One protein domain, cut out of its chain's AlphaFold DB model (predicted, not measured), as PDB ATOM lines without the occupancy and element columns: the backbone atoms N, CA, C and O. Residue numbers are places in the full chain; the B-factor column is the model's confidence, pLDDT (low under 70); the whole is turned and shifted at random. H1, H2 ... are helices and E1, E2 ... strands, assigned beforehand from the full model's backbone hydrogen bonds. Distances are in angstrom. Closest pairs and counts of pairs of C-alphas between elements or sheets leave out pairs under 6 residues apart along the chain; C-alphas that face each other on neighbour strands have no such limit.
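Overview. This is residues 86 to 260 of the 705 residues of an uncharacterized protein of Strigops habroptila (UniProt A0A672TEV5). The domain is a sandwich of two antiparallel sheets: a strongly twisted sheet of six strands curls partly round a smaller sheet of three, with edge strand E2 next to E3 and edge strand E5 next to E6. Four short helices lie at the margins, and long loops run outside the strands. The 175 printed residues hold nine named strands and four named helices, in the order E1 E2 E3 H1 H2 E4 E5 H3 E6 E7 H4 E8 E9; the sheets' orders are E2 E1 E9 E8 E4 E5 and E3 E7 E6. The class is mixed, helices and strands, with under half of the residues in named elements. The whole is compact, with a radius of gyration of the C-alphas of 15.4 A, and rounded, spanning 44 by 38 by 36 A.

Along the chain. The larger sheet holds E2, residues 106 to 110; E1, 86 to 93, 23.3 A long from C-alpha 86 at (-93.140, 497.736, -11.173); E9, 249 to 260, 35.7 A long to C-alpha 260 at (-98.144, 494.711, -14.073); E8, 236 to 241, 17.1 A; E4, 154 to 157; and E5, 182 to 185. The smaller holds E3, 121 to 126, 17.2 A; E7, 218 to 223, 16.5 A; and E6, 200 to 204, 13.9 A. The helices are H1, 128 to 131; H2, 143 to 151, 13.4 A; H3, 191 to 194; and H4, 226 to 231.

Arrangement. E9 is staggered, pairing with E8 over residues 249 to 253 and with E1 over 253 to 259: N 239 and O 250 are 2.9 A apart, N 88 and O 257 3.0 A. Hairpin E1 and E2 has N 108 and O 91 at 2.8 A; E8 and E4 have N 155 and O 240 at 2.9 A; hairpin E4 and E5 has N 156 and O 184 at 2.8 A. In the smaller sheet, N 123 and O 221 of E3 and E7 are 2.9 A apart, N 201 and O 222 of hairpin E6 and E7 2.8 A. Between the sheets, the closest C-alphas of E2 and E3, Gly 109 and Phe 125, are 5.4 A apart; those of E5 and E6, Ala 185 and Ile 202, 6.7 A. H1 is on the larger sheet, over none of its strands; Ile 131 and Ala 250 of E9 have the closest C-alphas, 5.0 A. H3 only grazes that sheet with residues 191 to 194, and H2 the smaller with 149 to 151. H4 is on the larger sheet at a height of 9.2 A. In H4 every O i to N i+4 pair is within hydrogen-bond range, in H2 4 of 5; H1 and H3 are too short for such a pair.

Size, cuts and confidence. The C-alphas of Gly 245 and Ile 260 are farthest apart, 47.6 A. The printed part has no cut. The links E1 to E2, H1 to H2, E4 to E5 and E6 to E7 are long. Mean pLDDT of the printed part is 80.0; 28 residues are under 70, among them 94 to 104 and 167 to 171.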
ATOM      1  N   GLN A  86     -94.020 497.688 -12.335       79.19
ATOM      2  CA  GLN A  86     -93.140 497.736 -11.173       79.19
ATOM      3  C   GLN A  86     -92.102 496.623 -11.288       79.19
ATOM      4  O   GLN A  86     -92.464 495.450 -11.382       79.19
ATOM      5  N   TYR A  87     -90.828 496.995 -11.235       82.75
ATOM      6  CA  TYR A  87     -89.683 496.093 -11.217       82.75
ATOM      7  C   TYR A  87     -88.974 496.188  -9.871       82.75
ATOM      8  O   TYR A  87     -88.818 497.279  -9.332       82.75
ATOM      9  N   TRP A  88     -88.529 495.066  -9.319       87.19
ATOM     10  CA  TRP A  88     -87.667 495.043  -8.134       87.19
ATOM     11  C   TRP A  88     -86.742 493.834  -8.191       87.19
ATOM     12  O   TRP A  88     -86.912 492.947  -9.028       87.19
ATOM     13  N   ILE A  89     -85.757 493.796  -7.304       88.62
ATOM     14  CA  ILE A  89     -84.758 492.732  -7.257       88.62
ATOM     15  C   ILE A  89     -84.879 491.997  -5.929       88.62
ATOM     16  O   ILE A  89     -85.048 492.622  -4.882       88.62
ATOM     17  N   GLU A  90     -84.766 490.674  -5.971       89.56
ATOM     18  CA  GLU A  90     -84.594 489.821  -4.799       89.56
ATOM     19  C   GLU A  90     -83.232 489.113  -4.885       89.56
ATOM     20  O   GLU A  90     -82.943 488.438  -5.877       89.56
ATOM     21  N   LEU A  91     -82.395 489.259  -3.853       89.06
ATOM     22  CA  LEU A  91     -81.149 488.499  -3.718       89.06
ATOM     23  C   LEU A  91     -81.405 487.224  -2.929       89.06
ATOM     24  O   LEU A  91     -82.010 487.256  -1.855       89.06
ATOM     25  N   LYS A  92     -80.899 486.100  -3.432       86.69
ATOM     26  CA  LYS A  92     -81.058 484.787  -2.809       86.69
ATOM     27  C   LYS A  92     -79.754 484.024  -2.730       86.69
ATOM     28  O   LYS A  92     -78.848 484.218  -3.531       86.69
ATOM     29  N   MET A  93     -79.723 483.065  -1.819       77.06
ATOM     30  CA  MET A  93     -78.695 482.035  -1.771       77.06
ATOM     31  C   MET A  93     -79.329 480.644  -1.790       77.06
ATOM     32  O   MET A  93     -80.444 480.469  -1.295       77.06
ATOM     33  N   GLY A  94     -78.636 479.660  -2.371       63.59
ATOM     34  CA  GLY A  94     -79.014 478.248  -2.263       63.59
ATOM     35  C   GLY A  94     -78.854 477.704  -0.840       63.59
ATOM     36  O   GLY A  94     -78.100 478.249  -0.036       63.59
ATOM     37  N   GLY A  95     -79.567 476.623  -0.516       55.75
ATOM     38  CA  GLY A  95     -79.285 475.852   0.698       55.75
ATOM     39  C   GLY A  95     -77.957 475.087   0.602       55.75
ATOM     40  O   GLY A  95     -77.438 474.891  -0.493       55.75
ATOM     41  N   LYS A  96     -77.432 474.628   1.749       48.69
ATOM     42  CA  LYS A  96     -76.170 473.872   1.831       48.69
ATOM     43  C   LYS A  96     -76.177 472.646   0.906       48.69
ATOM     44  O   LYS A  96     -77.000 471.750   1.089       48.69
ATOM     45  N   GLY A  97     -75.232 472.600  -0.030       49.34
ATOM     46  CA  GLY A  97     -75.009 471.486  -0.955       49.34
ATOM     47  C   GLY A  97     -74.524 471.958  -2.329       49.34
ATOM     48  O   GLY A  97     -74.813 473.077  -2.739       49.34
ATOM     49  N   VAL A  98     -73.813 471.087  -3.051       43.69
ATOM     50  CA  VAL A  98     -73.218 471.382  -4.376       43.69
ATOM     51  C   VAL A  98     -74.282 471.689  -5.447       43.69
ATOM     52  O   VAL A  98     -74.029 472.423  -6.397       43.69
ATOM     53  N   ASN A  99     -75.504 471.173  -5.273       49.69
ATOM     54  CA  ASN A  99     -76.620 471.372  -6.196       49.69
ATOM     55  C   ASN A  99     -77.655 472.347  -5.615       49.69
ATOM     56  O   ASN A  99     -78.287 472.074  -4.593       49.69
ATOM     57  N   TRP A 100     -77.869 473.470  -6.308       53.34
ATOM     58  CA  TRP A 100     -78.873 474.470  -5.939       53.34
ATOM     59  C   TRP A 100     -80.294 473.891  -5.999       53.34
ATOM     60  O   TRP A 100     -80.753 473.456  -7.053       53.34
ATOM     61  N   ASN A 101     -81.016 473.952  -4.877       55.59
ATOM     62  CA  ASN A 101     -82.437 473.622  -4.807       55.59
ATOM     63  C   ASN A 101     -83.252 474.907  -4.539       55.59
ATOM     64  O   ASN A 101     -83.041 475.539  -3.498       55.59
ATOM     65  N   PRO A 102     -84.192 475.309  -5.420       57.03
ATOM     66  CA  PRO A 102     -85.001 476.512  -5.207       57.03
ATOM     67  C   PRO A 102     -85.807 476.464  -3.901       57.03
ATOM     68  O   PRO A 102     -85.991 477.498  -3.256       57.03
ATOM     69  N   SER A 103     -86.233 475.273  -3.473       55.94
ATOM     70  CA  SER A 103     -87.058 475.056  -2.277       55.94
ATOM     71  C   SER A 103     -86.320 475.291  -0.953       55.94
ATOM     72  O   SER A 103     -86.972 475.478   0.069       55.94
ATOM     73  N   SER A 104     -84.981 475.299  -0.952       63.38
ATOM     74  CA  SER A 104     -84.155 475.602   0.229       63.38
ATOM     75  C   SER A 104     -83.509 476.994   0.179       63.38
ATOM     76  O   SER A 104     -82.682 477.321   1.033       63.38
ATOM     77  N   SER A 105     -83.880 477.819  -0.810       71.00
ATOM     78  CA  SER A 105     -83.294 479.147  -0.994       71.00
ATOM     79  C   SER A 105     -83.746 480.154   0.071       71.00
ATOM     80  O   SER A 105     -84.908 480.181   0.480       71.00
ATOM     81  N   ILE A 106     -82.820 481.007   0.516       78.38
ATOM     82  CA  ILE A 106     -83.096 482.091   1.471       78.38
ATOM     83  C   ILE A 106     -82.955 483.445   0.790       78.38
ATOM     84  O   ILE A 106     -81.967 483.700   0.108       78.38
ATOM     85  N   SER A 107     -83.930 484.318   1.047       82.81
ATOM     86  CA  SER A 107     -83.894 485.731   0.674       82.81
ATOM     87  C   SER A 107     -82.903 486.489   1.573       82.81
ATOM     88  O   SER A 107     -83.017 486.498   2.809       82.81
ATOM     89  N   LEU A 108     -81.882 487.086   0.961       82.88
ATOM     90  CA  LEU A 108     -80.870 487.901   1.635       82.88
ATOM     91  C   LEU A 108     -81.383 489.329   1.839       82.88
ATOM     92  O   LEU A 108     -81.299 489.837   2.956       82.88
ATOM     93  N   GLY A 109     -81.985 489.902   0.794       82.75
ATOM     94  CA  GLY A 109     -82.603 491.225   0.774       82.75
ATOM     95  C   GLY A 109     -83.445 491.434  -0.490       82.75
ATOM     96  O   GLY A 109     -83.308 490.699  -1.471       82.75
ATOM     97  N   THR A 110     -84.308 492.450  -0.456       88.06
ATOM     98  CA  THR A 110     -85.209 492.823  -1.556       88.06
ATOM     99  C   THR A 110     -85.188 494.338  -1.718       88.06
ATOM    100  O   THR A 110     -85.237 495.056  -0.720       88.06
ATOM    101  N   SER A 111     -85.128 494.834  -2.953       87.19
ATOM    102  CA  SER A 111     -85.138 496.275  -3.228       87.19
ATOM    103  C   SER A 111     -86.536 496.893  -3.134       87.19
ATOM    104  O   SER A 111     -87.557 496.209  -3.251       87.19
ATOM    105  N   SER A 112     -86.595 498.222  -3.032       84.69
ATOM    106  CA  SER A 112     -87.814 498.967  -3.366       84.69
ATOM    107  C   SER A 112     -88.169 498.801  -4.857       84.69
ATOM    108  O   SER A 112     -87.267 498.595  -5.677       84.69
ATOM    109  N   PRO A 113     -89.463 498.872  -5.228       82.81
ATOM    110  CA  PRO A 113     -89.889 498.767  -6.618       82.81
ATOM    111  C   PRO A 113     -89.707 500.080  -7.391       82.81
ATOM    112  O   PRO A 113     -90.081 501.147  -6.910       82.81
ATOM    113  N   VAL A 114     -89.212 499.977  -8.624       82.75
ATOM    114  CA  VAL A 114     -89.063 501.074  -9.593       82.75
ATOM    115  C   VAL A 114     -90.002 500.890 -10.785       82.75
ATOM    116  O   VAL A 114     -90.345 499.768 -11.151       82.75
ATOM    117  N   SER A 115     -90.434 501.989 -11.405       73.81
ATOM    118  CA  SER A 115     -91.379 501.969 -12.533       73.81
ATOM    119  C   SER A 115     -90.727 501.767 -13.904       73.81
ATOM    120  O   SER A 115     -91.420 501.442 -14.866       73.81
ATOM    121  N   THR A 116     -89.403 501.933 -14.016       77.75
ATOM    122  CA  THR A 116     -88.660 501.763 -15.276       77.75
ATOM    123  C   THR A 116     -87.411 500.910 -15.072       77.75
ATOM    124  O   THR A 116     -86.803 500.934 -14.004       77.75
ATOM    125  N   LEU A 117     -86.995 500.187 -16.116       80.25
ATOM    126  CA  LEU A 117     -85.767 499.380 -16.108       80.25
ATOM    127  C   LEU A 117     -84.475 500.223 -16.123       80.25
ATOM    128  O   LEU A 117     -83.408 499.699 -15.816       80.25
ATOM    129  N   ASN A 118     -84.562 501.513 -16.455       81.75
ATOM    130  CA  ASN A 118     -83.408 502.419 -16.511       81.75
ATOM    131  C   ASN A 118     -83.205 503.196 -15.197       81.75
ATOM    132  O   ASN A 118     -82.269 503.984 -15.090       81.75
ATOM    133  N   SER A 119     -84.090 503.022 -14.210       81.38
ATOM    134  CA  SER A 119     -83.949 503.632 -12.887       81.38
ATOM    135  C   SER A 119     -82.933 502.858 -12.035       81.38
ATOM    136  O   SER A 119     -82.957 501.624 -12.058       81.38
ATOM    137  N   PRO A 120     -82.090 503.541 -11.238       85.19
ATOM    138  CA  PRO A 120     -81.194 502.873 -10.308       85.19
ATOM    139  C   PRO A 120     -81.981 502.197  -9.178       85.19
ATOM    140  O   PRO A 120     -82.981 502.725  -8.690       85.19
ATOM    141  N   VAL A 121     -81.504 501.035  -8.742       89.19
ATOM    142  CA  VAL A 121     -82.113 500.200  -7.704       89.19
ATOM    143  C   VAL A 121     -81.062 499.867  -6.652       89.19
ATOM    144  O   VAL A 121     -80.077 499.197  -6.957       89.19
ATOM    145  N   SER A 122     -81.277 500.299  -5.410       89.50
ATOM    146  CA  SER A 122     -80.415 499.973  -4.271       89.50
ATOM    147  C   SER A 122     -81.077 498.994  -3.302       89.50
ATOM    148  O   SER A 122     -82.306 498.926  -3.189       89.50
ATOM    149  N   MET A 123     -80.257 498.215  -2.596       90.06
ATOM    150  CA  MET A 123     -80.695 497.388  -1.476       90.06
ATOM    151  C   MET A 123     -79.555 497.090  -0.504       90.06
ATOM    152  O   MET A 123     -78.387 497.044  -0.882       90.06
ATOM    153  N   THR A 124     -79.921 496.788   0.737       90.62
ATOM    154  CA  THR A 124     -78.981 496.475   1.814       90.62
ATOM    155  C   THR A 124     -79.122 495.023   2.260       90.62
ATOM    156  O   THR A 124     -80.241 494.574   2.517       90.62
ATOM    157  N   PHE A 125     -78.012 494.303   2.413       91.12
ATOM    158  CA  PHE A 125     -77.999 492.948   2.975       91.12
ATOM    159  C   PHE A 125     -76.743 492.709   3.824       91.12
ATOM    160  O   PHE A 125     -75.732 493.389   3.656       91.12
ATOM    161  N   ASP A 126     -76.809 491.748   4.747       91.06
ATOM    162  CA  ASP A 126     -75.640 491.290   5.504       91.06
ATOM    163  C   ASP A 126     -74.906 490.193   4.714       91.06
ATOM    164  O   ASP A 126     -75.511 489.197   4.305       91.06
ATOM    165  N   VAL A 127     -73.610 490.391   4.475       90.94
ATOM    166  CA  VAL A 127     -72.776 489.489   3.661       90.94
ATOM    167  C   VAL A 127     -72.535 488.157   4.380       90.94
ATOM    168  O   VAL A 127     -72.535 487.100   3.748       90.94
ATOM    169  N   CYS A 128     -72.415 488.172   5.708       89.81
ATOM    170  CA  CYS A 128     -72.203 486.963   6.501       89.81
ATOM    171  C   CYS A 128     -73.422 486.035   6.512       89.81
ATOM    172  O   CYS A 128     -73.257 484.817   6.512       89.81
ATOM    173  N   LYS A 129     -74.639 486.584   6.395       89.06
ATOM    174  CA  LYS A 129     -75.871 485.807   6.165       89.06
ATOM    175  C   LYS A 129     -75.790 484.908   4.918       89.06
ATOM    176  O   LYS A 129     -76.466 483.878   4.882       89.06
ATOM    177  N   ALA A 130     -74.991 485.292   3.917       87.25
ATOM    178  CA  ALA A 130     -74.655 484.431   2.789       87.25
ATOM    179  C   ALA A 130     -73.512 483.465   3.159       87.25
ATOM    180  O   ALA A 130     -73.708 482.254   3.158       87.25
ATOM    181  N   ILE A 131     -72.350 483.989   3.563       88.12
ATOM    182  CA  ILE A 131     -71.130 483.199   3.834       88.12
ATOM    183  C   ILE A 131     -71.379 482.018   4.795       88.12
ATOM    184  O   ILE A 131     -70.943 480.907   4.519       88.12
ATOM    185  N   ASP A 132     -72.153 482.193   5.872       86.38
ATOM    186  CA  ASP A 132     -72.469 481.126   6.847       86.38
ATOM    187  C   ASP A 132     -73.227 479.910   6.268       86.38
ATOM    188  O   ASP A 132     -73.367 478.867   6.923       86.38
ATOM    189  N   ARG A 133     -73.779 480.050   5.060       78.56
ATOM    190  CA  ARG A 133     -74.520 479.006   4.343       78.56
ATOM    191  C   ARG A 133     -73.759 478.436   3.156       78.56
ATOM    192  O   ARG A 133     -74.223 477.438   2.602       78.56
ATOM    193  N   ASP A 134     -72.629 479.026   2.794       76.44
ATOM    194  CA  ASP A 134     -71.778 478.524   1.726       76.44
ATOM    195  C   ASP A 134     -71.095 477.213   2.167       76.44
ATOM    196  O   ASP A 134     -70.623 477.134   3.304       76.44
ATOM    197  N   PRO A 135     -71.077 476.153   1.339       66.81
ATOM    198  CA  PRO A 135     -70.443 474.890   1.708       66.81
ATOM    199  C   PRO A 135     -68.907 474.930   1.630       66.81
ATOM    200  O   PRO A 135     -68.264 474.132   2.309       66.81
ATOM    201  N   ASP A 136     -68.322 475.853   0.856       66.19
ATOM    202  CA  ASP A 136     -66.883 475.882   0.543       66.19
ATOM    203  C   ASP A 136     -66.086 476.823   1.477       66.19
ATOM    204  O   ASP A 136     -64.861 477.003   1.345       66.19
ATOM    205  N   THR A 137     -66.770 477.426   2.458       66.06
ATOM    206  CA  THR A 137     -66.184 478.313   3.473       66.06
ATOM    207  C   THR A 137     -66.576 477.910   4.894       66.06
ATOM    208  O   THR A 137     -67.619 477.311   5.139       66.06
ATOM    209  N   GLY A 138     -65.731 478.262   5.868       69.06
ATOM    210  CA  GLY A 138     -65.977 478.006   7.294       69.06
ATOM    211  C   GLY A 138     -67.025 478.925   7.940       69.06
ATOM    212  O   GLY A 138     -67.089 478.996   9.167       69.06
ATOM    213  N   GLY A 139     -67.816 479.652   7.144       82.69
ATOM    214  CA  GLY A 139     -68.682 480.732   7.611       82.69
ATOM    215  C   GLY A 139     -67.920 482.010   7.983       82.69
ATOM    216  O   GLY A 139     -66.702 482.109   7.842       82.69
ATOM    217  N   CYS A 140     -68.648 483.003   8.495       86.44
ATOM    218  CA  CYS A 140     -68.078 484.258   8.997       86.44
ATOM    219  C   CYS A 140     -67.540 484.176  10.438       86.44
ATOM    220  O   CYS A 140     -67.125 485.194  10.990       86.44
ATOM    221  N   GLY A 141     -67.581 483.003  11.073       86.88
ATOM    222  CA  GLY A 141     -67.170 482.837  12.466       86.88
ATOM    223  C   GLY A 141     -68.118 483.501  13.474       86.88
ATOM    224  O   GLY A 141     -69.322 483.655  13.238       86.88
ATOM    225  N   ASP A 142     -67.570 483.849  14.635       87.94
ATOM    226  CA  ASP A 142     -68.303 484.412  15.769       87.94
ATOM    227  C   ASP A 142     -68.595 485.922  15.624       87.94
ATOM    228  O   ASP A 142     -68.400 486.536  14.573       87.94
ATOM    229  N   ILE A 143     -69.109 486.545  16.689       87.25
ATOM    230  CA  ILE A 143     -69.418 487.980  16.688       87.25
ATOM    231  C   ILE A 143     -68.162 488.871  16.662       87.25
ATOM    232  O   ILE A 143     -68.245 490.015  16.218       87.25
ATOM    233  N   GLY A 144     -67.006 488.363  17.103       87.00
ATOM    234  CA  GLY A 144     -65.725 489.063  17.027       87.00
ATOM    235  C   GLY A 144     -65.250 489.163  15.582       87.00
ATOM    236  O   GLY A 144     -65.018 490.267  15.087       87.00
ATOM    237  N   TRP A 145     -65.232 488.033  14.870       88.56
ATOM    238  CA  TRP A 145     -64.913 487.986  13.440       88.56
ATOM    239  C   TRP A 145     -65.854 488.850  12.598       88.56
ATOM    240  O   TRP A 145     -65.394 489.625  11.765       88.56
ATOM    241  N   ARG A 146     -67.164 488.827  12.868       90.25
ATOM    242  CA  ARG A 146     -68.139 489.683  12.162       90.25
ATOM    243  C   ARG A 146     -67.914 491.179  12.394       90.25
ATOM    244  O   ARG A 146     -68.127 491.971  11.481       90.25
ATOM    245  N   ARG A 147     -67.475 491.579  13.591       88.19
ATOM    246  CA  ARG A 147     -67.099 492.975  13.891       88.19
ATOM    247  C   ARG A 147     -65.765 493.371  13.270       88.19
ATOM    248  O   ARG A 147     -65.602 494.528  12.915       88.19
ATOM    249  N   TYR A 148     -64.834 492.438  13.110       88.56
ATOM    250  CA  TYR A 148     -63.609 492.669  12.346       88.56
ATOM    251  C   TYR A 148     -63.932 492.858  10.852       88.56
ATOM    252  O   TYR A 148     -63.594 493.882  10.261       88.56
ATOM    253  N   TYR A 149     -64.708 491.939  10.272       90.06
ATOM    254  CA  TYR A 149     -65.155 491.970   8.877       90.06
ATOM    255  C   TYR A 149     -66.065 493.155   8.514       90.06
ATOM    256  O   TYR A 149     -66.185 493.479   7.330       90.06
ATOM    257  N   SER A 150     -66.698 493.832   9.479       87.44
ATOM    258  CA  SER A 150     -67.545 495.000   9.196       87.44
ATOM    259  C   SER A 150     -66.759 496.129   8.520       87.44
ATOM    260  O   SER A 150     -67.261 496.715   7.562       87.44
ATOM    261  N   ASN A 151     -65.504 496.343   8.924       86.62
ATOM    262  CA  ASN A 151     -64.644 497.422   8.433       86.62
ATOM    263  C   ASN A 151     -63.764 497.030   7.234       86.62
ATOM    264  O   ASN A 151     -63.219 497.914   6.582       86.62
ATOM    265  N   LEU A 152     -63.625 495.735   6.928       89.94
ATOM    266  CA  LEU A 152     -62.791 495.272   5.811       89.94
ATOM    267  C   LEU A 152     -63.434 495.520   4.442       89.94
ATOM    268  O   LEU A 152     -64.645 495.750   4.323       89.94
ATOM    269  N   THR A 153     -62.623 495.417   3.395       90.75
ATOM    270  CA  THR A 153     -63.049 495.586   2.005       90.75
ATOM    271  C   THR A 153     -63.840 494.373   1.523       90.75
ATOM    272  O   THR A 153     -63.437 493.229   1.724       90.75
ATOM    273  N   LYS A 154     -64.996 494.611   0.895       92.38
ATOM    274  CA  LYS A 154     -65.804 493.567   0.243       92.38
ATOM    275  C   LYS A 154     -65.636 493.731  -1.253       92.38
ATOM    276  O   LYS A 154     -65.655 494.864  -1.733       92.38
ATOM    277  N   TYR A 155     -65.524 492.629  -1.981       90.44
ATOM    278  CA  TYR A 155     -65.406 492.651  -3.433       90.44
ATOM    279  C   TYR A 155     -66.351 491.656  -4.104       90.44
ATOM    280  O   TYR A 155     -66.699 490.617  -3.539       90.44
ATOM    281  N   ILE A 156     -66.805 492.025  -5.301       89.00
ATOM    282  CA  ILE A 156     -67.694 491.246  -6.159       89.00
ATOM    283  C   ILE A 156     -66.916 490.712  -7.355       89.00
ATOM    284  O   ILE A 156     -66.136 491.434  -7.980       89.00
ATOM    285  N   CYS A 157     -67.208 489.464  -7.704       86.56
ATOM    286  CA  CYS A 157     -66.653 488.752  -8.846       86.56
ATOM    287  C   CYS A 157     -67.777 488.225  -9.736       86.56
ATOM    288  O   CYS A 157     -68.859 487.892  -9.243       86.56
ATOM    289  N   MET A 158     -67.544 488.123 -11.042       81.06
ATOM    290  CA  MET A 158     -68.567 487.676 -11.994       81.06
ATOM    291  C   MET A 158     -68.009 486.729 -13.052       81.06
ATOM    292  O   MET A 158     -66.809 486.757 -13.324       81.06
ATOM    293  N   PRO A 159     -68.871 485.892 -13.661       75.06
ATOM    294  CA  PRO A 159     -68.457 485.052 -14.773       75.06
ATOM    295  C   PRO A 159     -68.022 485.910 -15.961       75.06
ATOM    296  O   PRO A 159     -68.778 486.751 -16.447       75.06
ATOM    297  N   GLN A 160     -66.800 485.665 -16.429       72.25
ATOM    298  CA  GLN A 160     -66.176 486.400 -17.523       72.25
ATOM    299  C   GLN A 160     -66.248 485.610 -18.835       72.25
ATOM    300  O   GLN A 160     -65.805 484.456 -18.865       72.25
ATOM    301  N   PRO A 161     -66.752 486.191 -19.941       65.50
ATOM    302  CA  PRO A 161     -66.733 485.532 -21.243       65.50
ATOM    303  C   PRO A 161     -65.293 485.234 -21.684       65.50
ATOM    304  O   PRO A 161     -64.521 486.144 -21.967       65.50
ATOM    305  N   GLY A 162     -64.931 483.951 -21.746       66.31
ATOM    306  CA  GLY A 162     -63.616 483.499 -22.214       66.31
ATOM    307  C   GLY A 162     -62.537 483.309 -21.141       66.31
ATOM    308  O   GLY A 162     -61.487 482.770 -21.476       66.31
ATOM    309  N   ASN A 163     -62.778 483.653 -19.867       71.06
ATOM    310  CA  ASN A 163     -61.862 483.293 -18.774       71.06
ATOM    311  C   ASN A 163     -62.417 482.087 -17.983       71.06
ATOM    312  O   ASN A 163     -63.328 482.264 -17.168       71.06
ATOM    313  N   PRO A 164     -61.886 480.862 -18.182       68.56
ATOM    314  CA  PRO A 164     -62.404 479.663 -17.525       68.56
ATOM    315  C   PRO A 164     -62.213 479.674 -16.001       68.56
ATOM    316  O   PRO A 164     -62.933 478.962 -15.307       68.56
ATOM    317  N   ASN A 165     -61.306 480.500 -15.463       71.75
ATOM    318  CA  ASN A 165     -61.046 480.585 -14.022       71.75
ATOM    319  C   ASN A 165     -62.183 481.279 -13.246       71.75
ATOM    320  O   ASN A 165     -62.314 481.084 -12.037       71.75
ATOM    321  N   CYS A 166     -63.039 482.047 -13.929       73.56
ATOM    322  CA  CYS A 166     -64.158 482.781 -13.334       73.56
ATOM    323  C   CYS A 166     -65.473 481.975 -13.395       73.56
ATOM    324  O   CYS A 166     -66.516 482.501 -13.776       73.56
ATOM    325  N   HIS A 167     -65.442 480.676 -13.073       69.00
ATOM    326  CA  HIS A 167     -66.592 479.768 -13.225       69.00
ATOM    327  C   HIS A 167     -67.195 479.330 -11.869       69.00
ATOM    328  O   HIS A 167     -66.433 479.055 -10.936       69.00
ATOM    329  N   PRO A 168     -68.539 479.202 -11.719       62.53
ATOM    330  CA  PRO A 168     -69.167 478.868 -10.432       62.53
ATOM    331  C   PRO A 168     -68.705 477.531  -9.838       62.53
ATOM    332  O   PRO A 168     -68.597 477.396  -8.625       62.53
ATOM    333  N   GLN A 169     -68.419 476.546 -10.695       62.75
ATOM    334  CA  GLN A 169     -68.108 475.168 -10.291       62.75
ATOM    335  C   GLN A 169     -66.674 474.968  -9.768       62.75
ATOM    336  O   GLN A 169     -66.326 473.858  -9.382       62.75
ATOM    337  N   LEU A 170     -65.832 476.009  -9.760       62.91
ATOM    338  CA  LEU A 170     -64.428 475.903  -9.337       62.91
ATOM    339  C   LEU A 170     -64.207 476.100  -7.823       62.91
ATOM    340  O   LEU A 170     -63.064 476.090  -7.384       62.91
ATOM    341  N   GLY A 171     -65.256 476.311  -7.017       62.25
ATOM    342  CA  GLY A 171     -65.140 476.451  -5.551       62.25
ATOM    343  C   GLY A 171     -64.507 477.765  -5.056       62.25
ATOM    344  O   GLY A 171     -64.255 477.929  -3.864       62.25
ATOM    345  N   TYR A 172     -64.258 478.723  -5.958       70.00
ATOM    346  CA  TYR A 172     -63.664 480.035  -5.649       70.00
ATOM    347  C   TYR A 172     -64.671 481.197  -5.659       70.00
ATOM    348  O   TYR A 172     -64.262 482.355  -5.770       70.00
ATOM    349  N   HIS A 173     -65.975 480.906  -5.572       79.62
ATOM    350  CA  HIS A 173     -67.063 481.899  -5.561       79.62
ATOM    351  C   HIS A 173     -66.966 482.891  -6.723       79.62
ATOM    352  O   HIS A 173     -66.957 484.094  -6.502       79.62
ATOM    353  N   LEU A 174     -66.818 482.395  -7.959       77.75
ATOM    354  CA  LEU A 174     -66.629 483.200  -9.182       77.75
ATOM    355  C   LEU A 174     -65.376 484.102  -9.225       77.75
ATOM    356  O   LEU A 174     -65.111 484.685 -10.269       77.75
ATOM    357  N   CYS A 175     -64.585 484.196  -8.154       77.56
ATOM    358  CA  CYS A 175     -63.386 485.035  -8.091       77.56
ATOM    359  C   CYS A 175     -62.107 484.359  -8.605       77.56
ATOM    360  O   CYS A 175     -61.095 485.032  -8.737       77.56
ATOM    361  N   GLY A 176     -62.119 483.047  -8.854       73.81
ATOM    362  CA  GLY A 176     -60.914 482.297  -9.221       73.81
ATOM    363  C   GLY A 176     -59.801 482.344  -8.158       73.81
ATOM    364  O   GLY A 176     -60.042 482.658  -6.987       73.81
ATOM    365  N   CYS A 177     -58.577 482.016  -8.582       69.19
ATOM    366  CA  CYS A 177     -57.364 482.058  -7.752       69.19
ATOM    367  C   CYS A 177     -56.598 483.394  -7.831       69.19
ATOM    368  O   CYS A 177     -55.613 483.562  -7.118       69.19
ATOM    369  N   GLY A 178     -57.002 484.308  -8.717       72.19
ATOM    370  CA  GLY A 178     -56.329 485.580  -8.991       72.19
ATOM    371  C   GLY A 178     -57.331 486.722  -9.167       72.19
ATOM    372  O   GLY A 178     -58.538 486.501  -9.176       72.19
ATOM    373  N   TRP A 179     -56.840 487.952  -9.309       81.31
ATOM    374  CA  TRP A 179     -57.689 489.153  -9.307       81.31
ATOM    375  C   TRP A 179     -58.439 489.414 -10.627       81.31
ATOM    376  O   TRP A 179     -59.318 490.270 -10.665       81.31
ATOM    377  N   ASP A 180     -58.169 488.637 -11.679       78.50
ATOM    378  CA  ASP A 180     -58.741 488.794 -13.031       78.50
ATOM    379  C   ASP A 180     -60.276 488.665 -13.088       78.50
ATOM    380  O   ASP A 180     -60.915 489.104 -14.044       78.50
ATOM    381  N   CYS A 181     -60.883 488.036 -12.076       81.12
ATOM    382  CA  CYS A 181     -62.332 487.869 -11.963       81.12
ATOM    383  C   CYS A 181     -63.004 488.921 -11.062       81.12
ATOM    384  O   CYS A 181     -64.236 488.947 -10.975       81.12
ATOM    385  N   ALA A 182     -62.230 489.757 -10.359       85.81
ATOM    386  CA  ALA A 182     -62.763 490.810  -9.501       85.81
ATOM    387  C   ALA A 182     -63.274 491.977 -10.358       85.81
ATOM    388  O   ALA A 182     -62.562 492.485 -11.222       85.81
ATOM    389  N   CYS A 183     -64.515 492.397 -10.106       81.69
ATOM    390  CA  CYS A 183     -65.184 493.477 -10.828       81.69
ATOM    391  C   CYS A 183     -65.172 494.794 -10.050       81.69
ATOM    392  O   CYS A 183     -64.879 495.846 -10.599       81.69
ATOM    393  N   TRP A 184     -65.596 494.748  -8.787       84.62
ATOM    394  CA  TRP A 184     -65.863 495.924  -7.956       84.62
ATOM    395  C   TRP A 184     -65.482 495.614  -6.517       84.62
ATOM    396  O   TRP A 184     -65.702 494.497  -6.051       84.62
ATOM    397  N   ALA A 185     -64.984 496.615  -5.800       86.81
ATOM    398  CA  ALA A 185     -64.728 496.546  -4.370       86.81
ATOM    399  C   ALA A 185     -65.340 497.761  -3.658       86.81
ATOM    400  O   ALA A 185     -65.680 498.761  -4.288       86.81
ATOM    401  N   THR A 186     -65.504 497.679  -2.335       86.19
ATOM    402  CA  THR A 186     -65.926 498.832  -1.513       86.19
ATOM    403  C   THR A 186     -64.845 499.911  -1.407       86.19
ATOM    404  O   THR A 186     -65.126 501.023  -0.973       86.19
ATOM    405  N   GLU A 187     -63.618 499.579  -1.804       84.75
ATOM    406  CA  GLU A 187     -62.523 500.506  -2.074       84.75
ATOM    407  C   GLU A 187     -62.280 500.571  -3.586       84.75
ATOM    408  O   GLU A 187     -62.552 499.615  -4.312       84.75
ATOM    409  N   ARG A 188     -61.731 501.683  -4.082       78.75
ATOM    410  CA  ARG A 188     -61.399 501.824  -5.506       78.75
ATOM    411  C   ARG A 188     -60.105 501.085  -5.829       78.75
ATOM    412  O   ARG A 188     -59.025 501.659  -5.731       78.75
ATOM    413  N   TRP A 189     -60.230 499.823  -6.223       81.06
ATOM    414  CA  TRP A 189     -59.106 499.006  -6.697       81.06
ATOM    415  C   TRP A 189     -58.812 499.177  -8.197       81.06
ATOM    416  O   TRP A 189     -57.771 498.728  -8.663       81.06
ATOM    417  N   GLY A 190     -59.694 499.837  -8.958       77.75
ATOM    418  CA  GLY A 190     -59.482 500.115 -10.382       77.75
ATOM    419  C   GLY A 190     -59.874 498.975 -11.328       77.75
ATOM    420  O   GLY A 190     -59.671 499.112 -12.528       77.75
ATOM    421  N   TYR A 191     -60.430 497.868 -10.825       75.94
ATOM    422  CA  TYR A 191     -60.824 496.691 -11.616       75.94
ATOM    423  C   TYR A 191     -62.186 496.813 -12.323       75.94
ATOM    424  O   TYR A 191     -62.638 495.865 -12.964       75.94
ATOM    425  N   GLU A 192     -62.846 497.974 -12.265       73.50
ATOM    426  CA  GLU A 192     -64.186 498.178 -12.832       73.50
ATOM    427  C   GLU A 192     -64.229 497.926 -14.355       73.50
ATOM    428  O   GLU A 192     -65.271 497.540 -14.895       73.50
ATOM    429  N   TYR A 193     -63.090 498.074 -15.047       72.06
ATOM    430  CA  TYR A 193     -62.942 497.773 -16.475       72.06
ATOM    431  C   TYR A 193     -63.048 496.277 -16.809       72.06
ATOM    432  O   TYR A 193     -63.345 495.951 -17.959       72.06
ATOM    433  N   HIS A 194     -62.852 495.365 -15.847       73.50
ATOM    434  CA  HIS A 194     -63.041 493.929 -16.077       73.50
ATOM    435  C   HIS A 194     -64.502 493.592 -16.406       73.50
ATOM    436  O   HIS A 194     -64.759 492.598 -17.076       73.50
ATOM    437  N   CYS A 195     -65.477 494.390 -15.951       73.88
ATOM    438  CA  CYS A 195     -66.900 494.031 -16.015       73.88
ATOM    439  C   CYS A 195     -67.743 495.121 -16.717       73.88
ATOM    440  O   CYS A 195     -68.655 495.700 -16.111       73.88
ATOM    441  N   PRO A 196     -67.457 495.425 -18.005       61.22
ATOM    442  CA  PRO A 196     -68.023 496.571 -18.711       61.22
ATOM    443  C   PRO A 196     -69.536 496.426 -18.917       61.22
ATOM    444  O   PRO A 196     -70.032 495.513 -19.588       61.22
ATOM    445  N   GLY A 197     -70.294 497.364 -18.347       61.03
ATOM    446  CA  GLY A 197     -71.755 497.384 -18.397       61.03
ATOM    447  C   GLY A 197     -72.422 496.369 -17.467       61.03
ATOM    448  O   GLY A 197     -73.441 495.788 -17.846       61.03
ATOM    449  N   LEU A 198     -71.819 496.103 -16.306       65.62
ATOM    450  CA  LEU A 198     -72.564 495.690 -15.116       65.62
ATOM    451  C   LEU A 198     -73.296 496.882 -14.479       65.62
ATOM    452  O   LEU A 198     -74.394 496.731 -13.957       65.62
ATOM    453  N   ASP A 199     -72.672 498.060 -14.499       75.62
ATOM    454  CA  ASP A 199     -73.200 499.311 -13.948       75.62
ATOM    455  C   ASP A 199     -73.744 499.169 -12.512       75.62
ATOM    456  O   ASP A 199     -74.822 499.666 -12.197       75.62
ATOM    457  N   ALA A 200     -73.024 498.473 -11.627       78.94
ATOM    458  CA  ALA A 200     -73.434 498.264 -10.239       78.94
ATOM    459  C   ALA A 200     -72.318 498.618  -9.258       78.94
ATOM    460  O   ALA A 200     -71.163 498.331  -9.518       78.94
ATOM    461  N   GLU A 201     -72.680 499.225  -8.135       85.75
ATOM    462  CA  GLU A 201     -71.772 499.800  -7.146       85.75
ATOM    463  C   GLU A 201     -72.049 499.221  -5.756       85.75
ATOM    464  O   GLU A 201     -73.209 499.029  -5.381       85.75
ATOM    465  N   ILE A 202     -70.988 498.955  -4.990       89.19
ATOM    466  CA  ILE A 202     -71.075 498.454  -3.615       89.19
ATOM    467  C   ILE A 202     -70.439 499.415  -2.619       89.19
ATOM    468  O   ILE A 202     -69.364 499.957  -2.858       89.19
ATOM    469  N   GLN A 203     -71.100 499.604  -1.480       89.50
ATOM    470  CA  GLN A 203     -70.640 500.491  -0.413       89.50
ATOM    471  C   GLN A 203     -70.817 499.813   0.952       89.50
ATOM    472  O   GLN A 203     -71.879 499.256   1.247       89.50
ATOM    473  N   ASN A 204     -69.778 499.871   1.788       88.25
ATOM    474  CA  ASN A 204     -69.843 499.430   3.182       88.25
ATOM    475  C   ASN A 204     -70.800 500.331   3.973       88.25
ATOM    476  O   ASN A 204     -70.679 501.555   3.927       88.25
ATOM    477  N   ILE A 205     -71.714 499.734   4.738       86.44
ATOM    478  CA  ILE A 205     -72.555 500.467   5.688       86.44
ATOM    479  C   ILE A 205     -71.906 500.350   7.075       86.44
ATOM    480  O   ILE A 205     -71.730 499.225   7.550       86.44
ATOM    481  N   PRO A 206     -71.570 501.464   7.756       82.88
ATOM    482  CA  PRO A 206     -71.018 501.414   9.106       82.88
ATOM    483  C   PRO A 206     -71.973 500.694  10.062       82.88
ATOM    484  O   PRO A 206     -73.121 501.112  10.241       82.88
ATOM    485  N   SER A 207     -71.509 499.610  10.685       78.50
ATOM    486  CA  SER A 207     -72.308 498.885  11.673       78.50
ATOM    487  C   SER A 207     -72.124 499.449  13.085       78.50
ATOM    488  O   SER A 207     -71.116 500.074  13.414       78.50
ATOM    489  N   LYS A 208     -73.126 499.232  13.939       77.50
ATOM    490  CA  LYS A 208     -73.111 499.670  15.339       77.50
ATOM    491  C   LYS A 208     -72.177 498.780  16.161       77.50
ATOM    492  O   LYS A 208     -72.132 497.569  15.967       77.50
ATOM    493  N   SER A 209     -71.513 499.356  17.162       73.44
ATOM    494  CA  SER A 209     -70.614 498.628  18.077       73.44
ATOM    495  C   SER A 209     -71.280 497.452  18.814       73.44
ATOM    496  O   SER A 209     -70.600 496.519  19.238       73.44
ATOM    497  N   ASN A 210     -72.611 497.465  18.933       80.69
ATOM    498  CA  ASN A 210     -73.436 496.414  19.528       80.69
ATOM    499  C   ASN A 210     -74.251 495.592  18.502       80.69
ATOM    500  O   ASN A 210     -75.295 495.055  18.867       80.69
ATOM    501  N   CYS A 211     -73.796 495.487  17.248       82.00
ATOM    502  CA  CYS A 211     -74.472 494.726  16.190       82.00
ATOM    503  C   CYS A 211     -74.748 493.255  16.559       82.00
ATOM    504  O   CYS A 211     -73.941 492.612  17.245       82.00
ATOM    505  N   GLY A 212     -75.886 492.729  16.084       81.31
ATOM    506  CA  GLY A 212     -76.220 491.304  16.116       81.31
ATOM    507  C   GLY A 212     -75.554 490.499  14.984       81.31
ATOM    508  O   GLY A 212     -75.014 491.073  14.040       81.31
ATOM    509  N   PRO A 213     -75.608 489.153  15.024       79.12
ATOM    510  CA  PRO A 213     -74.823 488.282  14.139       79.12
ATOM    511  C   PRO A 213     -75.125 488.396  12.633       79.12
ATOM    512  O   PRO A 213     -74.305 487.953  11.837       79.12
ATOM    513  N   TYR A 214     -76.250 488.992  12.228       85.56
ATOM    514  CA  TYR A 214     -76.582 489.271  10.818       85.56
ATOM    515  C   TYR A 214     -76.879 490.763  10.580       85.56
ATOM    516  O   TYR A 214     -77.704 491.117   9.740       85.56
ATOM    517  N   GLU A 215     -76.258 491.627  11.386       86.94
ATOM    518  CA  GLU A 215     -76.371 493.091  11.325       86.94
ATOM    519  C   GLU A 215     -74.986 493.771  11.346       86.94
ATOM    520  O   GLU A 215     -74.882 494.999  11.400       86.94
ATOM    521  N   CYS A 216     -73.905 492.984  11.353       85.62
ATOM    522  CA  CYS A 216     -72.537 493.481  11.499       85.62
ATOM    523  C   CYS A 216     -71.863 493.774  10.154       85.62
ATOM    524  O   CYS A 216     -71.109 494.738  10.067       85.62
ATOM    525  N   VAL A 217     -72.119 492.982   9.106       90.44
ATOM    526  CA  VAL A 217     -71.393 493.076   7.827       90.44
ATOM    527  C   VAL A 217     -72.358 493.508   6.728       90.44
ATOM    528  O   VAL A 217     -72.640 492.777   5.781       90.44
ATOM    529  N   LEU A 218     -72.906 494.710   6.905       90.81
ATOM    530  CA  LEU A 218     -73.914 495.294   6.028       90.81
ATOM    531  C   LEU A 218     -73.285 495.936   4.786       90.81
ATOM    532  O   LEU A 218     -72.397 496.785   4.880       90.81
ATOM    533  N   LEU A 219     -73.806 495.563   3.619       91.81
ATOM    534  CA  LEU A 219     -73.408 496.093   2.321       91.81
ATOM    535  C   LEU A 219     -74.617 496.699   1.603       91.81
ATOM    536  O   LEU A 219     -75.681 496.079   1.542       91.81
ATOM    537  N   ASN A 220     -74.442 497.892   1.039       92.00
ATOM    538  CA  ASN A 220     -75.375 498.476   0.079       92.00
ATOM    539  C   ASN A 220     -74.935 498.090  -1.340       92.00
ATOM    540  O   ASN A 220     -73.815 498.415  -1.731       92.00
ATOM    541  N   LEU A 221     -75.806 497.432  -2.105       90.75
ATOM    542  CA  LEU A 221     -75.627 497.157  -3.533       90.75
ATOM    543  C   LEU A 221     -76.572 498.058  -4.329       90.75
ATOM    544  O   LEU A 221     -77.787 497.972  -4.164       90.75
ATOM    545  N   THR A 222     -76.018 498.886  -5.214       89.69
ATOM    546  CA  THR A 222     -76.761 499.810  -6.083       89.69
ATOM    547  C   THR A 222     -76.537 499.459  -7.547       89.69
ATOM    548  O   THR A 222     -75.447 499.649  -8.074       89.69
ATOM    549  N   ILE A 223     -77.575 498.983  -8.227       87.88
ATOM    550  CA  ILE A 223     -77.567 498.658  -9.656       87.88
ATOM    551  C   ILE A 223     -78.110 499.863 -10.422       87.88
ATOM    552  O   ILE A 223     -79.258 500.249 -10.226       87.88
ATOM    553  N   LYS A 224     -77.295 500.480 -11.279       85.62
ATOM    554  CA  LYS A 224     -77.618 501.741 -11.970       85.62
ATOM    555  C   LYS A 224     -78.551 501.532 -13.166       85.62
ATOM    556  O   LYS A 224     -79.336 502.423 -13.467       85.62
ATOM    557  N   ASN A 225     -78.496 500.365 -13.815       85.62
ATOM    558  CA  ASN A 225     -79.323 500.027 -14.977       85.62
ATOM    559  C   ASN A 225     -79.831 498.573 -14.909       85.62
ATOM    560  O   ASN A 225     -79.101 497.621 -15.195       85.62
ATOM    561  N   LEU A 226     -81.110 498.399 -14.568       82.81
ATOM    562  CA  LEU A 226     -81.746 497.084 -14.454       82.81
ATOM    563  C   LEU A 226     -82.007 496.427 -15.820       82.81
ATOM    564  O   LEU A 226     -81.963 495.201 -15.945       82.81
ATOM    565  N   GLY A 227     -82.248 497.234 -16.856       80.50
ATOM    566  CA  GLY A 227     -82.395 496.773 -18.237       80.50
ATOM    567  C   GLY A 227     -81.116 496.117 -18.758       80.50
ATOM    568  O   GLY A 227     -81.180 495.055 -19.374       80.50
ATOM    569  N   GLY A 228     -79.952 496.685 -18.424       80.94
ATOM    570  CA  GLY A 228     -78.642 496.097 -18.721       80.94
ATOM    571  C   GLY A 228     -78.477 494.696 -18.125       80.94
ATOM    572  O   GLY A 228     -78.125 493.759 -18.843       80.94
ATOM    573  N   TRP A 229     -78.828 494.524 -16.845       81.12
ATOM    574  CA  TRP A 229     -78.803 493.225 -16.158       81.12
ATOM    575  C   TRP A 229     -79.756 492.201 -16.785       81.12
ATOM    576  O   TRP A 229     -79.366 491.050 -16.995       81.12
ATOM    577  N   LYS A 230     -80.989 492.618 -17.120       81.44
ATOM    578  CA  LYS A 230     -81.994 491.752 -17.762       81.44
ATOM    579  C   LYS A 230     -81.528 491.303 -19.153       81.44
ATOM    580  O   LYS A 230     -81.599 490.115 -19.454       81.44
ATOM    581  N   ASN A 231     -80.985 492.218 -19.960       81.56
ATOM    582  CA  ASN A 231     -80.499 491.933 -21.315       81.56
ATOM    583  C   ASN A 231     -79.250 491.039 -21.324       81.56
ATOM    584  O   ASN A 231     -79.141 490.151 -22.167       81.56
ATOM    585  N   LYS A 232     -78.322 491.237 -20.379       75.12
ATOM    586  CA  LYS A 232     -77.112 490.406 -20.226       75.12
ATOM    587  C   LYS A 232     -77.346 489.099 -19.463       75.12
ATOM    588  O   LYS A 232     -76.405 488.331 -19.287       75.12
ATOM    589  N   ASN A 233     -78.584 488.823 -19.035       78.62
ATOM    590  CA  ASN A 233     -78.977 487.582 -18.362       78.62
ATOM    591  C   ASN A 233     -78.132 487.280 -17.103       78.62
ATOM    592  O   ASN A 233     -77.767 486.131 -16.846       78.62
ATOM    593  N   ILE A 234     -77.807 488.318 -16.323       77.81
ATOM    594  CA  ILE A 234     -76.972 488.210 -15.117       77.81
ATOM    595  C   ILE A 234     -77.811 487.596 -13.990       77.81
ATOM    596  O   ILE A 234     -78.744 488.222 -13.488       77.81
ATOM    597  N   LYS A 235     -77.492 486.352 -13.610       80.75
ATOM    598  CA  LYS A 235     -78.260 485.562 -12.624       80.75
ATOM    599  C   LYS A 235     -77.571 485.387 -11.279       80.75
ATOM    600  O   LYS A 235     -78.242 485.060 -10.304       80.75
ATOM    601  N   GLU A 236     -76.255 485.542 -11.219       84.38
ATOM    602  CA  GLU A 236     -75.470 485.306 -10.011       84.38
ATOM    603  C   GLU A 236     -74.129 486.036 -10.045       84.38
ATOM    604  O   GLU A 236     -73.608 486.349 -11.117       84.38
ATOM    605  N   PHE A 237     -73.596 486.313  -8.859       86.56
ATOM    606  CA  PHE A 237     -72.286 486.910  -8.652       86.56
ATOM    607  C   PHE A 237     -71.628 486.356  -7.388       86.56
ATOM    608  O   PHE A 237     -72.297 485.946  -6.439       86.56
ATOM    609  N   GLY A 238     -70.302 486.339  -7.387       87.19
ATOM    610  CA  GLY A 238     -69.497 486.030  -6.220       87.19
ATOM    611  C   GLY A 238     -69.330 487.252  -5.337       87.19
ATOM    612  O   GLY A 238     -69.167 488.357  -5.851       87.19
ATOM    613  N   ILE A 239     -69.332 487.061  -4.022       89.56
ATOM    614  CA  ILE A 239     -68.915 488.077  -3.057       89.56
ATOM    615  C   ILE A 239     -67.879 487.487  -2.103       89.56
ATOM    616  O   ILE A 239     -68.042 486.359  -1.637       89.56
ATOM    617  N   LYS A 240     -66.834 488.258  -1.799       90.25
ATOM    618  CA  LYS A 240     -65.791 487.917  -0.825       90.25
ATOM    619  C   LYS A 240     -65.465 489.099   0.083       90.25
ATOM    620  O   LYS A 240     -65.697 490.258  -0.268       90.25
ATOM    621  N   ILE A 241     -64.933 488.787   1.260       91.25
ATOM    622  CA  ILE A 241     -64.369 489.749   2.210       91.25
ATOM    623  C   ILE A 241     -62.853 489.590   2.151       91.25
ATOM    624  O   ILE A 241     -62.359 488.492   2.390       91.25
ATOM    625  N   TRP A 242     -62.134 490.666   1.841       90.38
ATOM    626  CA  TRP A 242     -60.675 490.665   1.853       90.38
ATOM    627  C   TRP A 242     -60.177 490.662   3.298       90.38
ATOM    628  O   TRP A 242     -60.426 491.616   4.038       90.38
ATOM    629  N   ALA A 243     -59.534 489.576   3.719       86.88
ATOM    630  CA  ALA A 243     -59.153 489.341   5.106       86.88
ATOM    631  C   ALA A 243     -57.760 488.712   5.230       86.88
ATOM    632  O   ALA A 243     -57.219 488.121   4.301       86.88
ATOM    633  N   SER A 244     -57.164 488.808   6.421       78.12
ATOM    634  CA  SER A 244     -55.893 488.146   6.725       78.12
ATOM    635  C   SER A 244     -56.070 486.620   6.793       78.12
ATOM    636  O   SER A 244     -56.362 486.073   7.855       78.12
ATOM    637  N   GLY A 245     -55.910 485.928   5.662       81.31
ATOM    638  CA  GLY A 245     -56.035 484.472   5.554       81.31
ATOM    639  C   GLY A 245     -56.715 484.037   4.252       81.31
ATOM    640  O   GLY A 245     -56.469 484.613   3.197       81.31
ATOM    641  N   LYS A 246     -57.570 483.006   4.319       82.38
ATOM    642  CA  LYS A 246     -58.463 482.635   3.208       82.38
ATOM    643  C   LYS A 246     -59.693 483.545   3.243       82.38
ATOM    644  O   LYS A 246     -60.499 483.413   4.161       82.38
ATOM    645  N   ASP A 247     -59.853 484.393   2.230       86.69
ATOM    646  CA  ASP A 247     -61.026 485.261   2.067       86.69
ATOM    647  C   ASP A 247     -62.343 484.458   2.128       86.69
ATOM    648  O   ASP A 247     -62.572 483.587   1.275       86.69
ATOM    649  N   PRO A 248     -63.229 484.722   3.108       88.50
ATOM    650  CA  PRO A 248     -64.542 484.100   3.161       88.50
ATOM    651  C   PRO A 248     -65.475 484.738   2.122       88.50
ATOM    652  O   PRO A 248     -65.422 485.941   1.858       88.50
ATOM    653  N   GLY A 249     -66.351 483.927   1.532       87.56
ATOM    654  CA  GLY A 249     -67.190 484.320   0.406       87.56
ATOM    655  C   GLY A 249     -68.397 483.419   0.176       87.56
ATOM    656  O   GLY A 249     -68.584 482.414   0.857       87.56
ATOM    657  N   ALA A 250     -69.240 483.838  -0.764       87.06
ATOM    658  CA  ALA A 250     -70.455 483.138  -1.162       87.06
ATOM    659  C   ALA A 250     -70.836 483.476  -2.610       87.06
ATOM    660  O   ALA A 250     -70.474 484.534  -3.128       87.06
ATOM    661  N   ILE A 251     -71.631 482.612  -3.247       84.88
ATOM    662  CA  ILE A 251     -72.322 482.944  -4.504       84.88
ATOM    663  C   ILE A 251     -73.740 483.436  -4.189       84.88
ATOM    664  O   ILE A 251     -74.555 482.714  -3.607       84.88
ATOM    665  N   ILE A 252     -74.049 484.662  -4.608       86.38
ATOM    666  CA  ILE A 252     -75.370 485.285  -4.487       86.38
ATOM    667  C   ILE A 252     -76.085 485.204  -5.834       86.38
ATOM    668  O   ILE A 252     -75.534 485.574  -6.868       86.38
ATOM    669  N   LYS A 253     -77.341 484.753  -5.822       85.75
ATOM    670  CA  LYS A 253     -78.230 484.732  -6.988       85.75
ATOM    671  C   LYS A 253     -79.155 485.941  -6.995       85.75
ATOM    672  O   LYS A 253     -79.583 486.412  -5.942       85.75
ATOM    673  N   VAL A 254     -79.492 486.414  -8.189       86.69
ATOM    674  CA  VAL A 254     -80.273 487.629  -8.422       86.69
ATOM    675  C   VAL A 254     -81.520 487.287  -9.224       86.69
ATOM    676  O   VAL A 254     -81.439 486.786 -10.343       86.69
ATOM    677  N   GLU A 255     -82.690 487.572  -8.657       86.69
ATOM    678  CA  GLU A 255     -83.971 487.446  -9.346       86.69
ATOM    679  C   GLU A 255     -84.584 488.830  -9.574       86.69
ATOM    680  O   GLU A 255     -85.039 489.486  -8.635       86.69
ATOM    681  N   ILE A 256     -84.652 489.253 -10.838       86.38
ATOM    682  CA  ILE A 256     -85.441 490.420 -11.244       86.38
ATOM    683  C   ILE A 256     -86.918 490.009 -11.261       86.38
ATOM    684  O   ILE A 256     -87.306 489.048 -11.928       86.38
ATOM    685  N   LYS A 257     -87.746 490.730 -10.510       85.81
ATOM    686  CA  LYS A 257     -89.198 490.556 -10.435       85.81
ATOM    687  C   LYS A 257     -89.898 491.676 -11.181       85.81
ATOM    688  O   LYS A 257     -89.457 492.821 -11.154       85.81
ATOM    689  N   GLU A 258     -91.025 491.341 -11.796       83.75
ATOM    690  CA  GLU A 258     -91.896 492.289 -12.481       83.75
ATOM    691  C   GLU A 258     -93.355 492.097 -12.056       83.75
ATOM    692  O   GLU A 258     -93.810 490.987 -11.761       83.75
ATOM    693  N   ARG A 259     -94.097 493.203 -12.001       76.00
ATOM    694  CA  ARG A 259     -95.536 493.236 -11.746       76.00
ATOM    695  C   ARG A 259     -96.179 494.257 -12.663       76.00
ATOM    696  O   ARG A 259     -95.745 495.402 -12.719       76.00
ATOM    697  N   ILE A 260     -97.264 493.840 -13.302       69.38
ATOM    698  CA  ILE A 260     -98.144 494.711 -14.073       69.38
ATOM    699  C   ILE A 260     -99.357 495.022 -13.189       69.38
ATOM    700  O   ILE A 260    -100.079 494.113 -12.765       69.38
TER     701      ILE A 260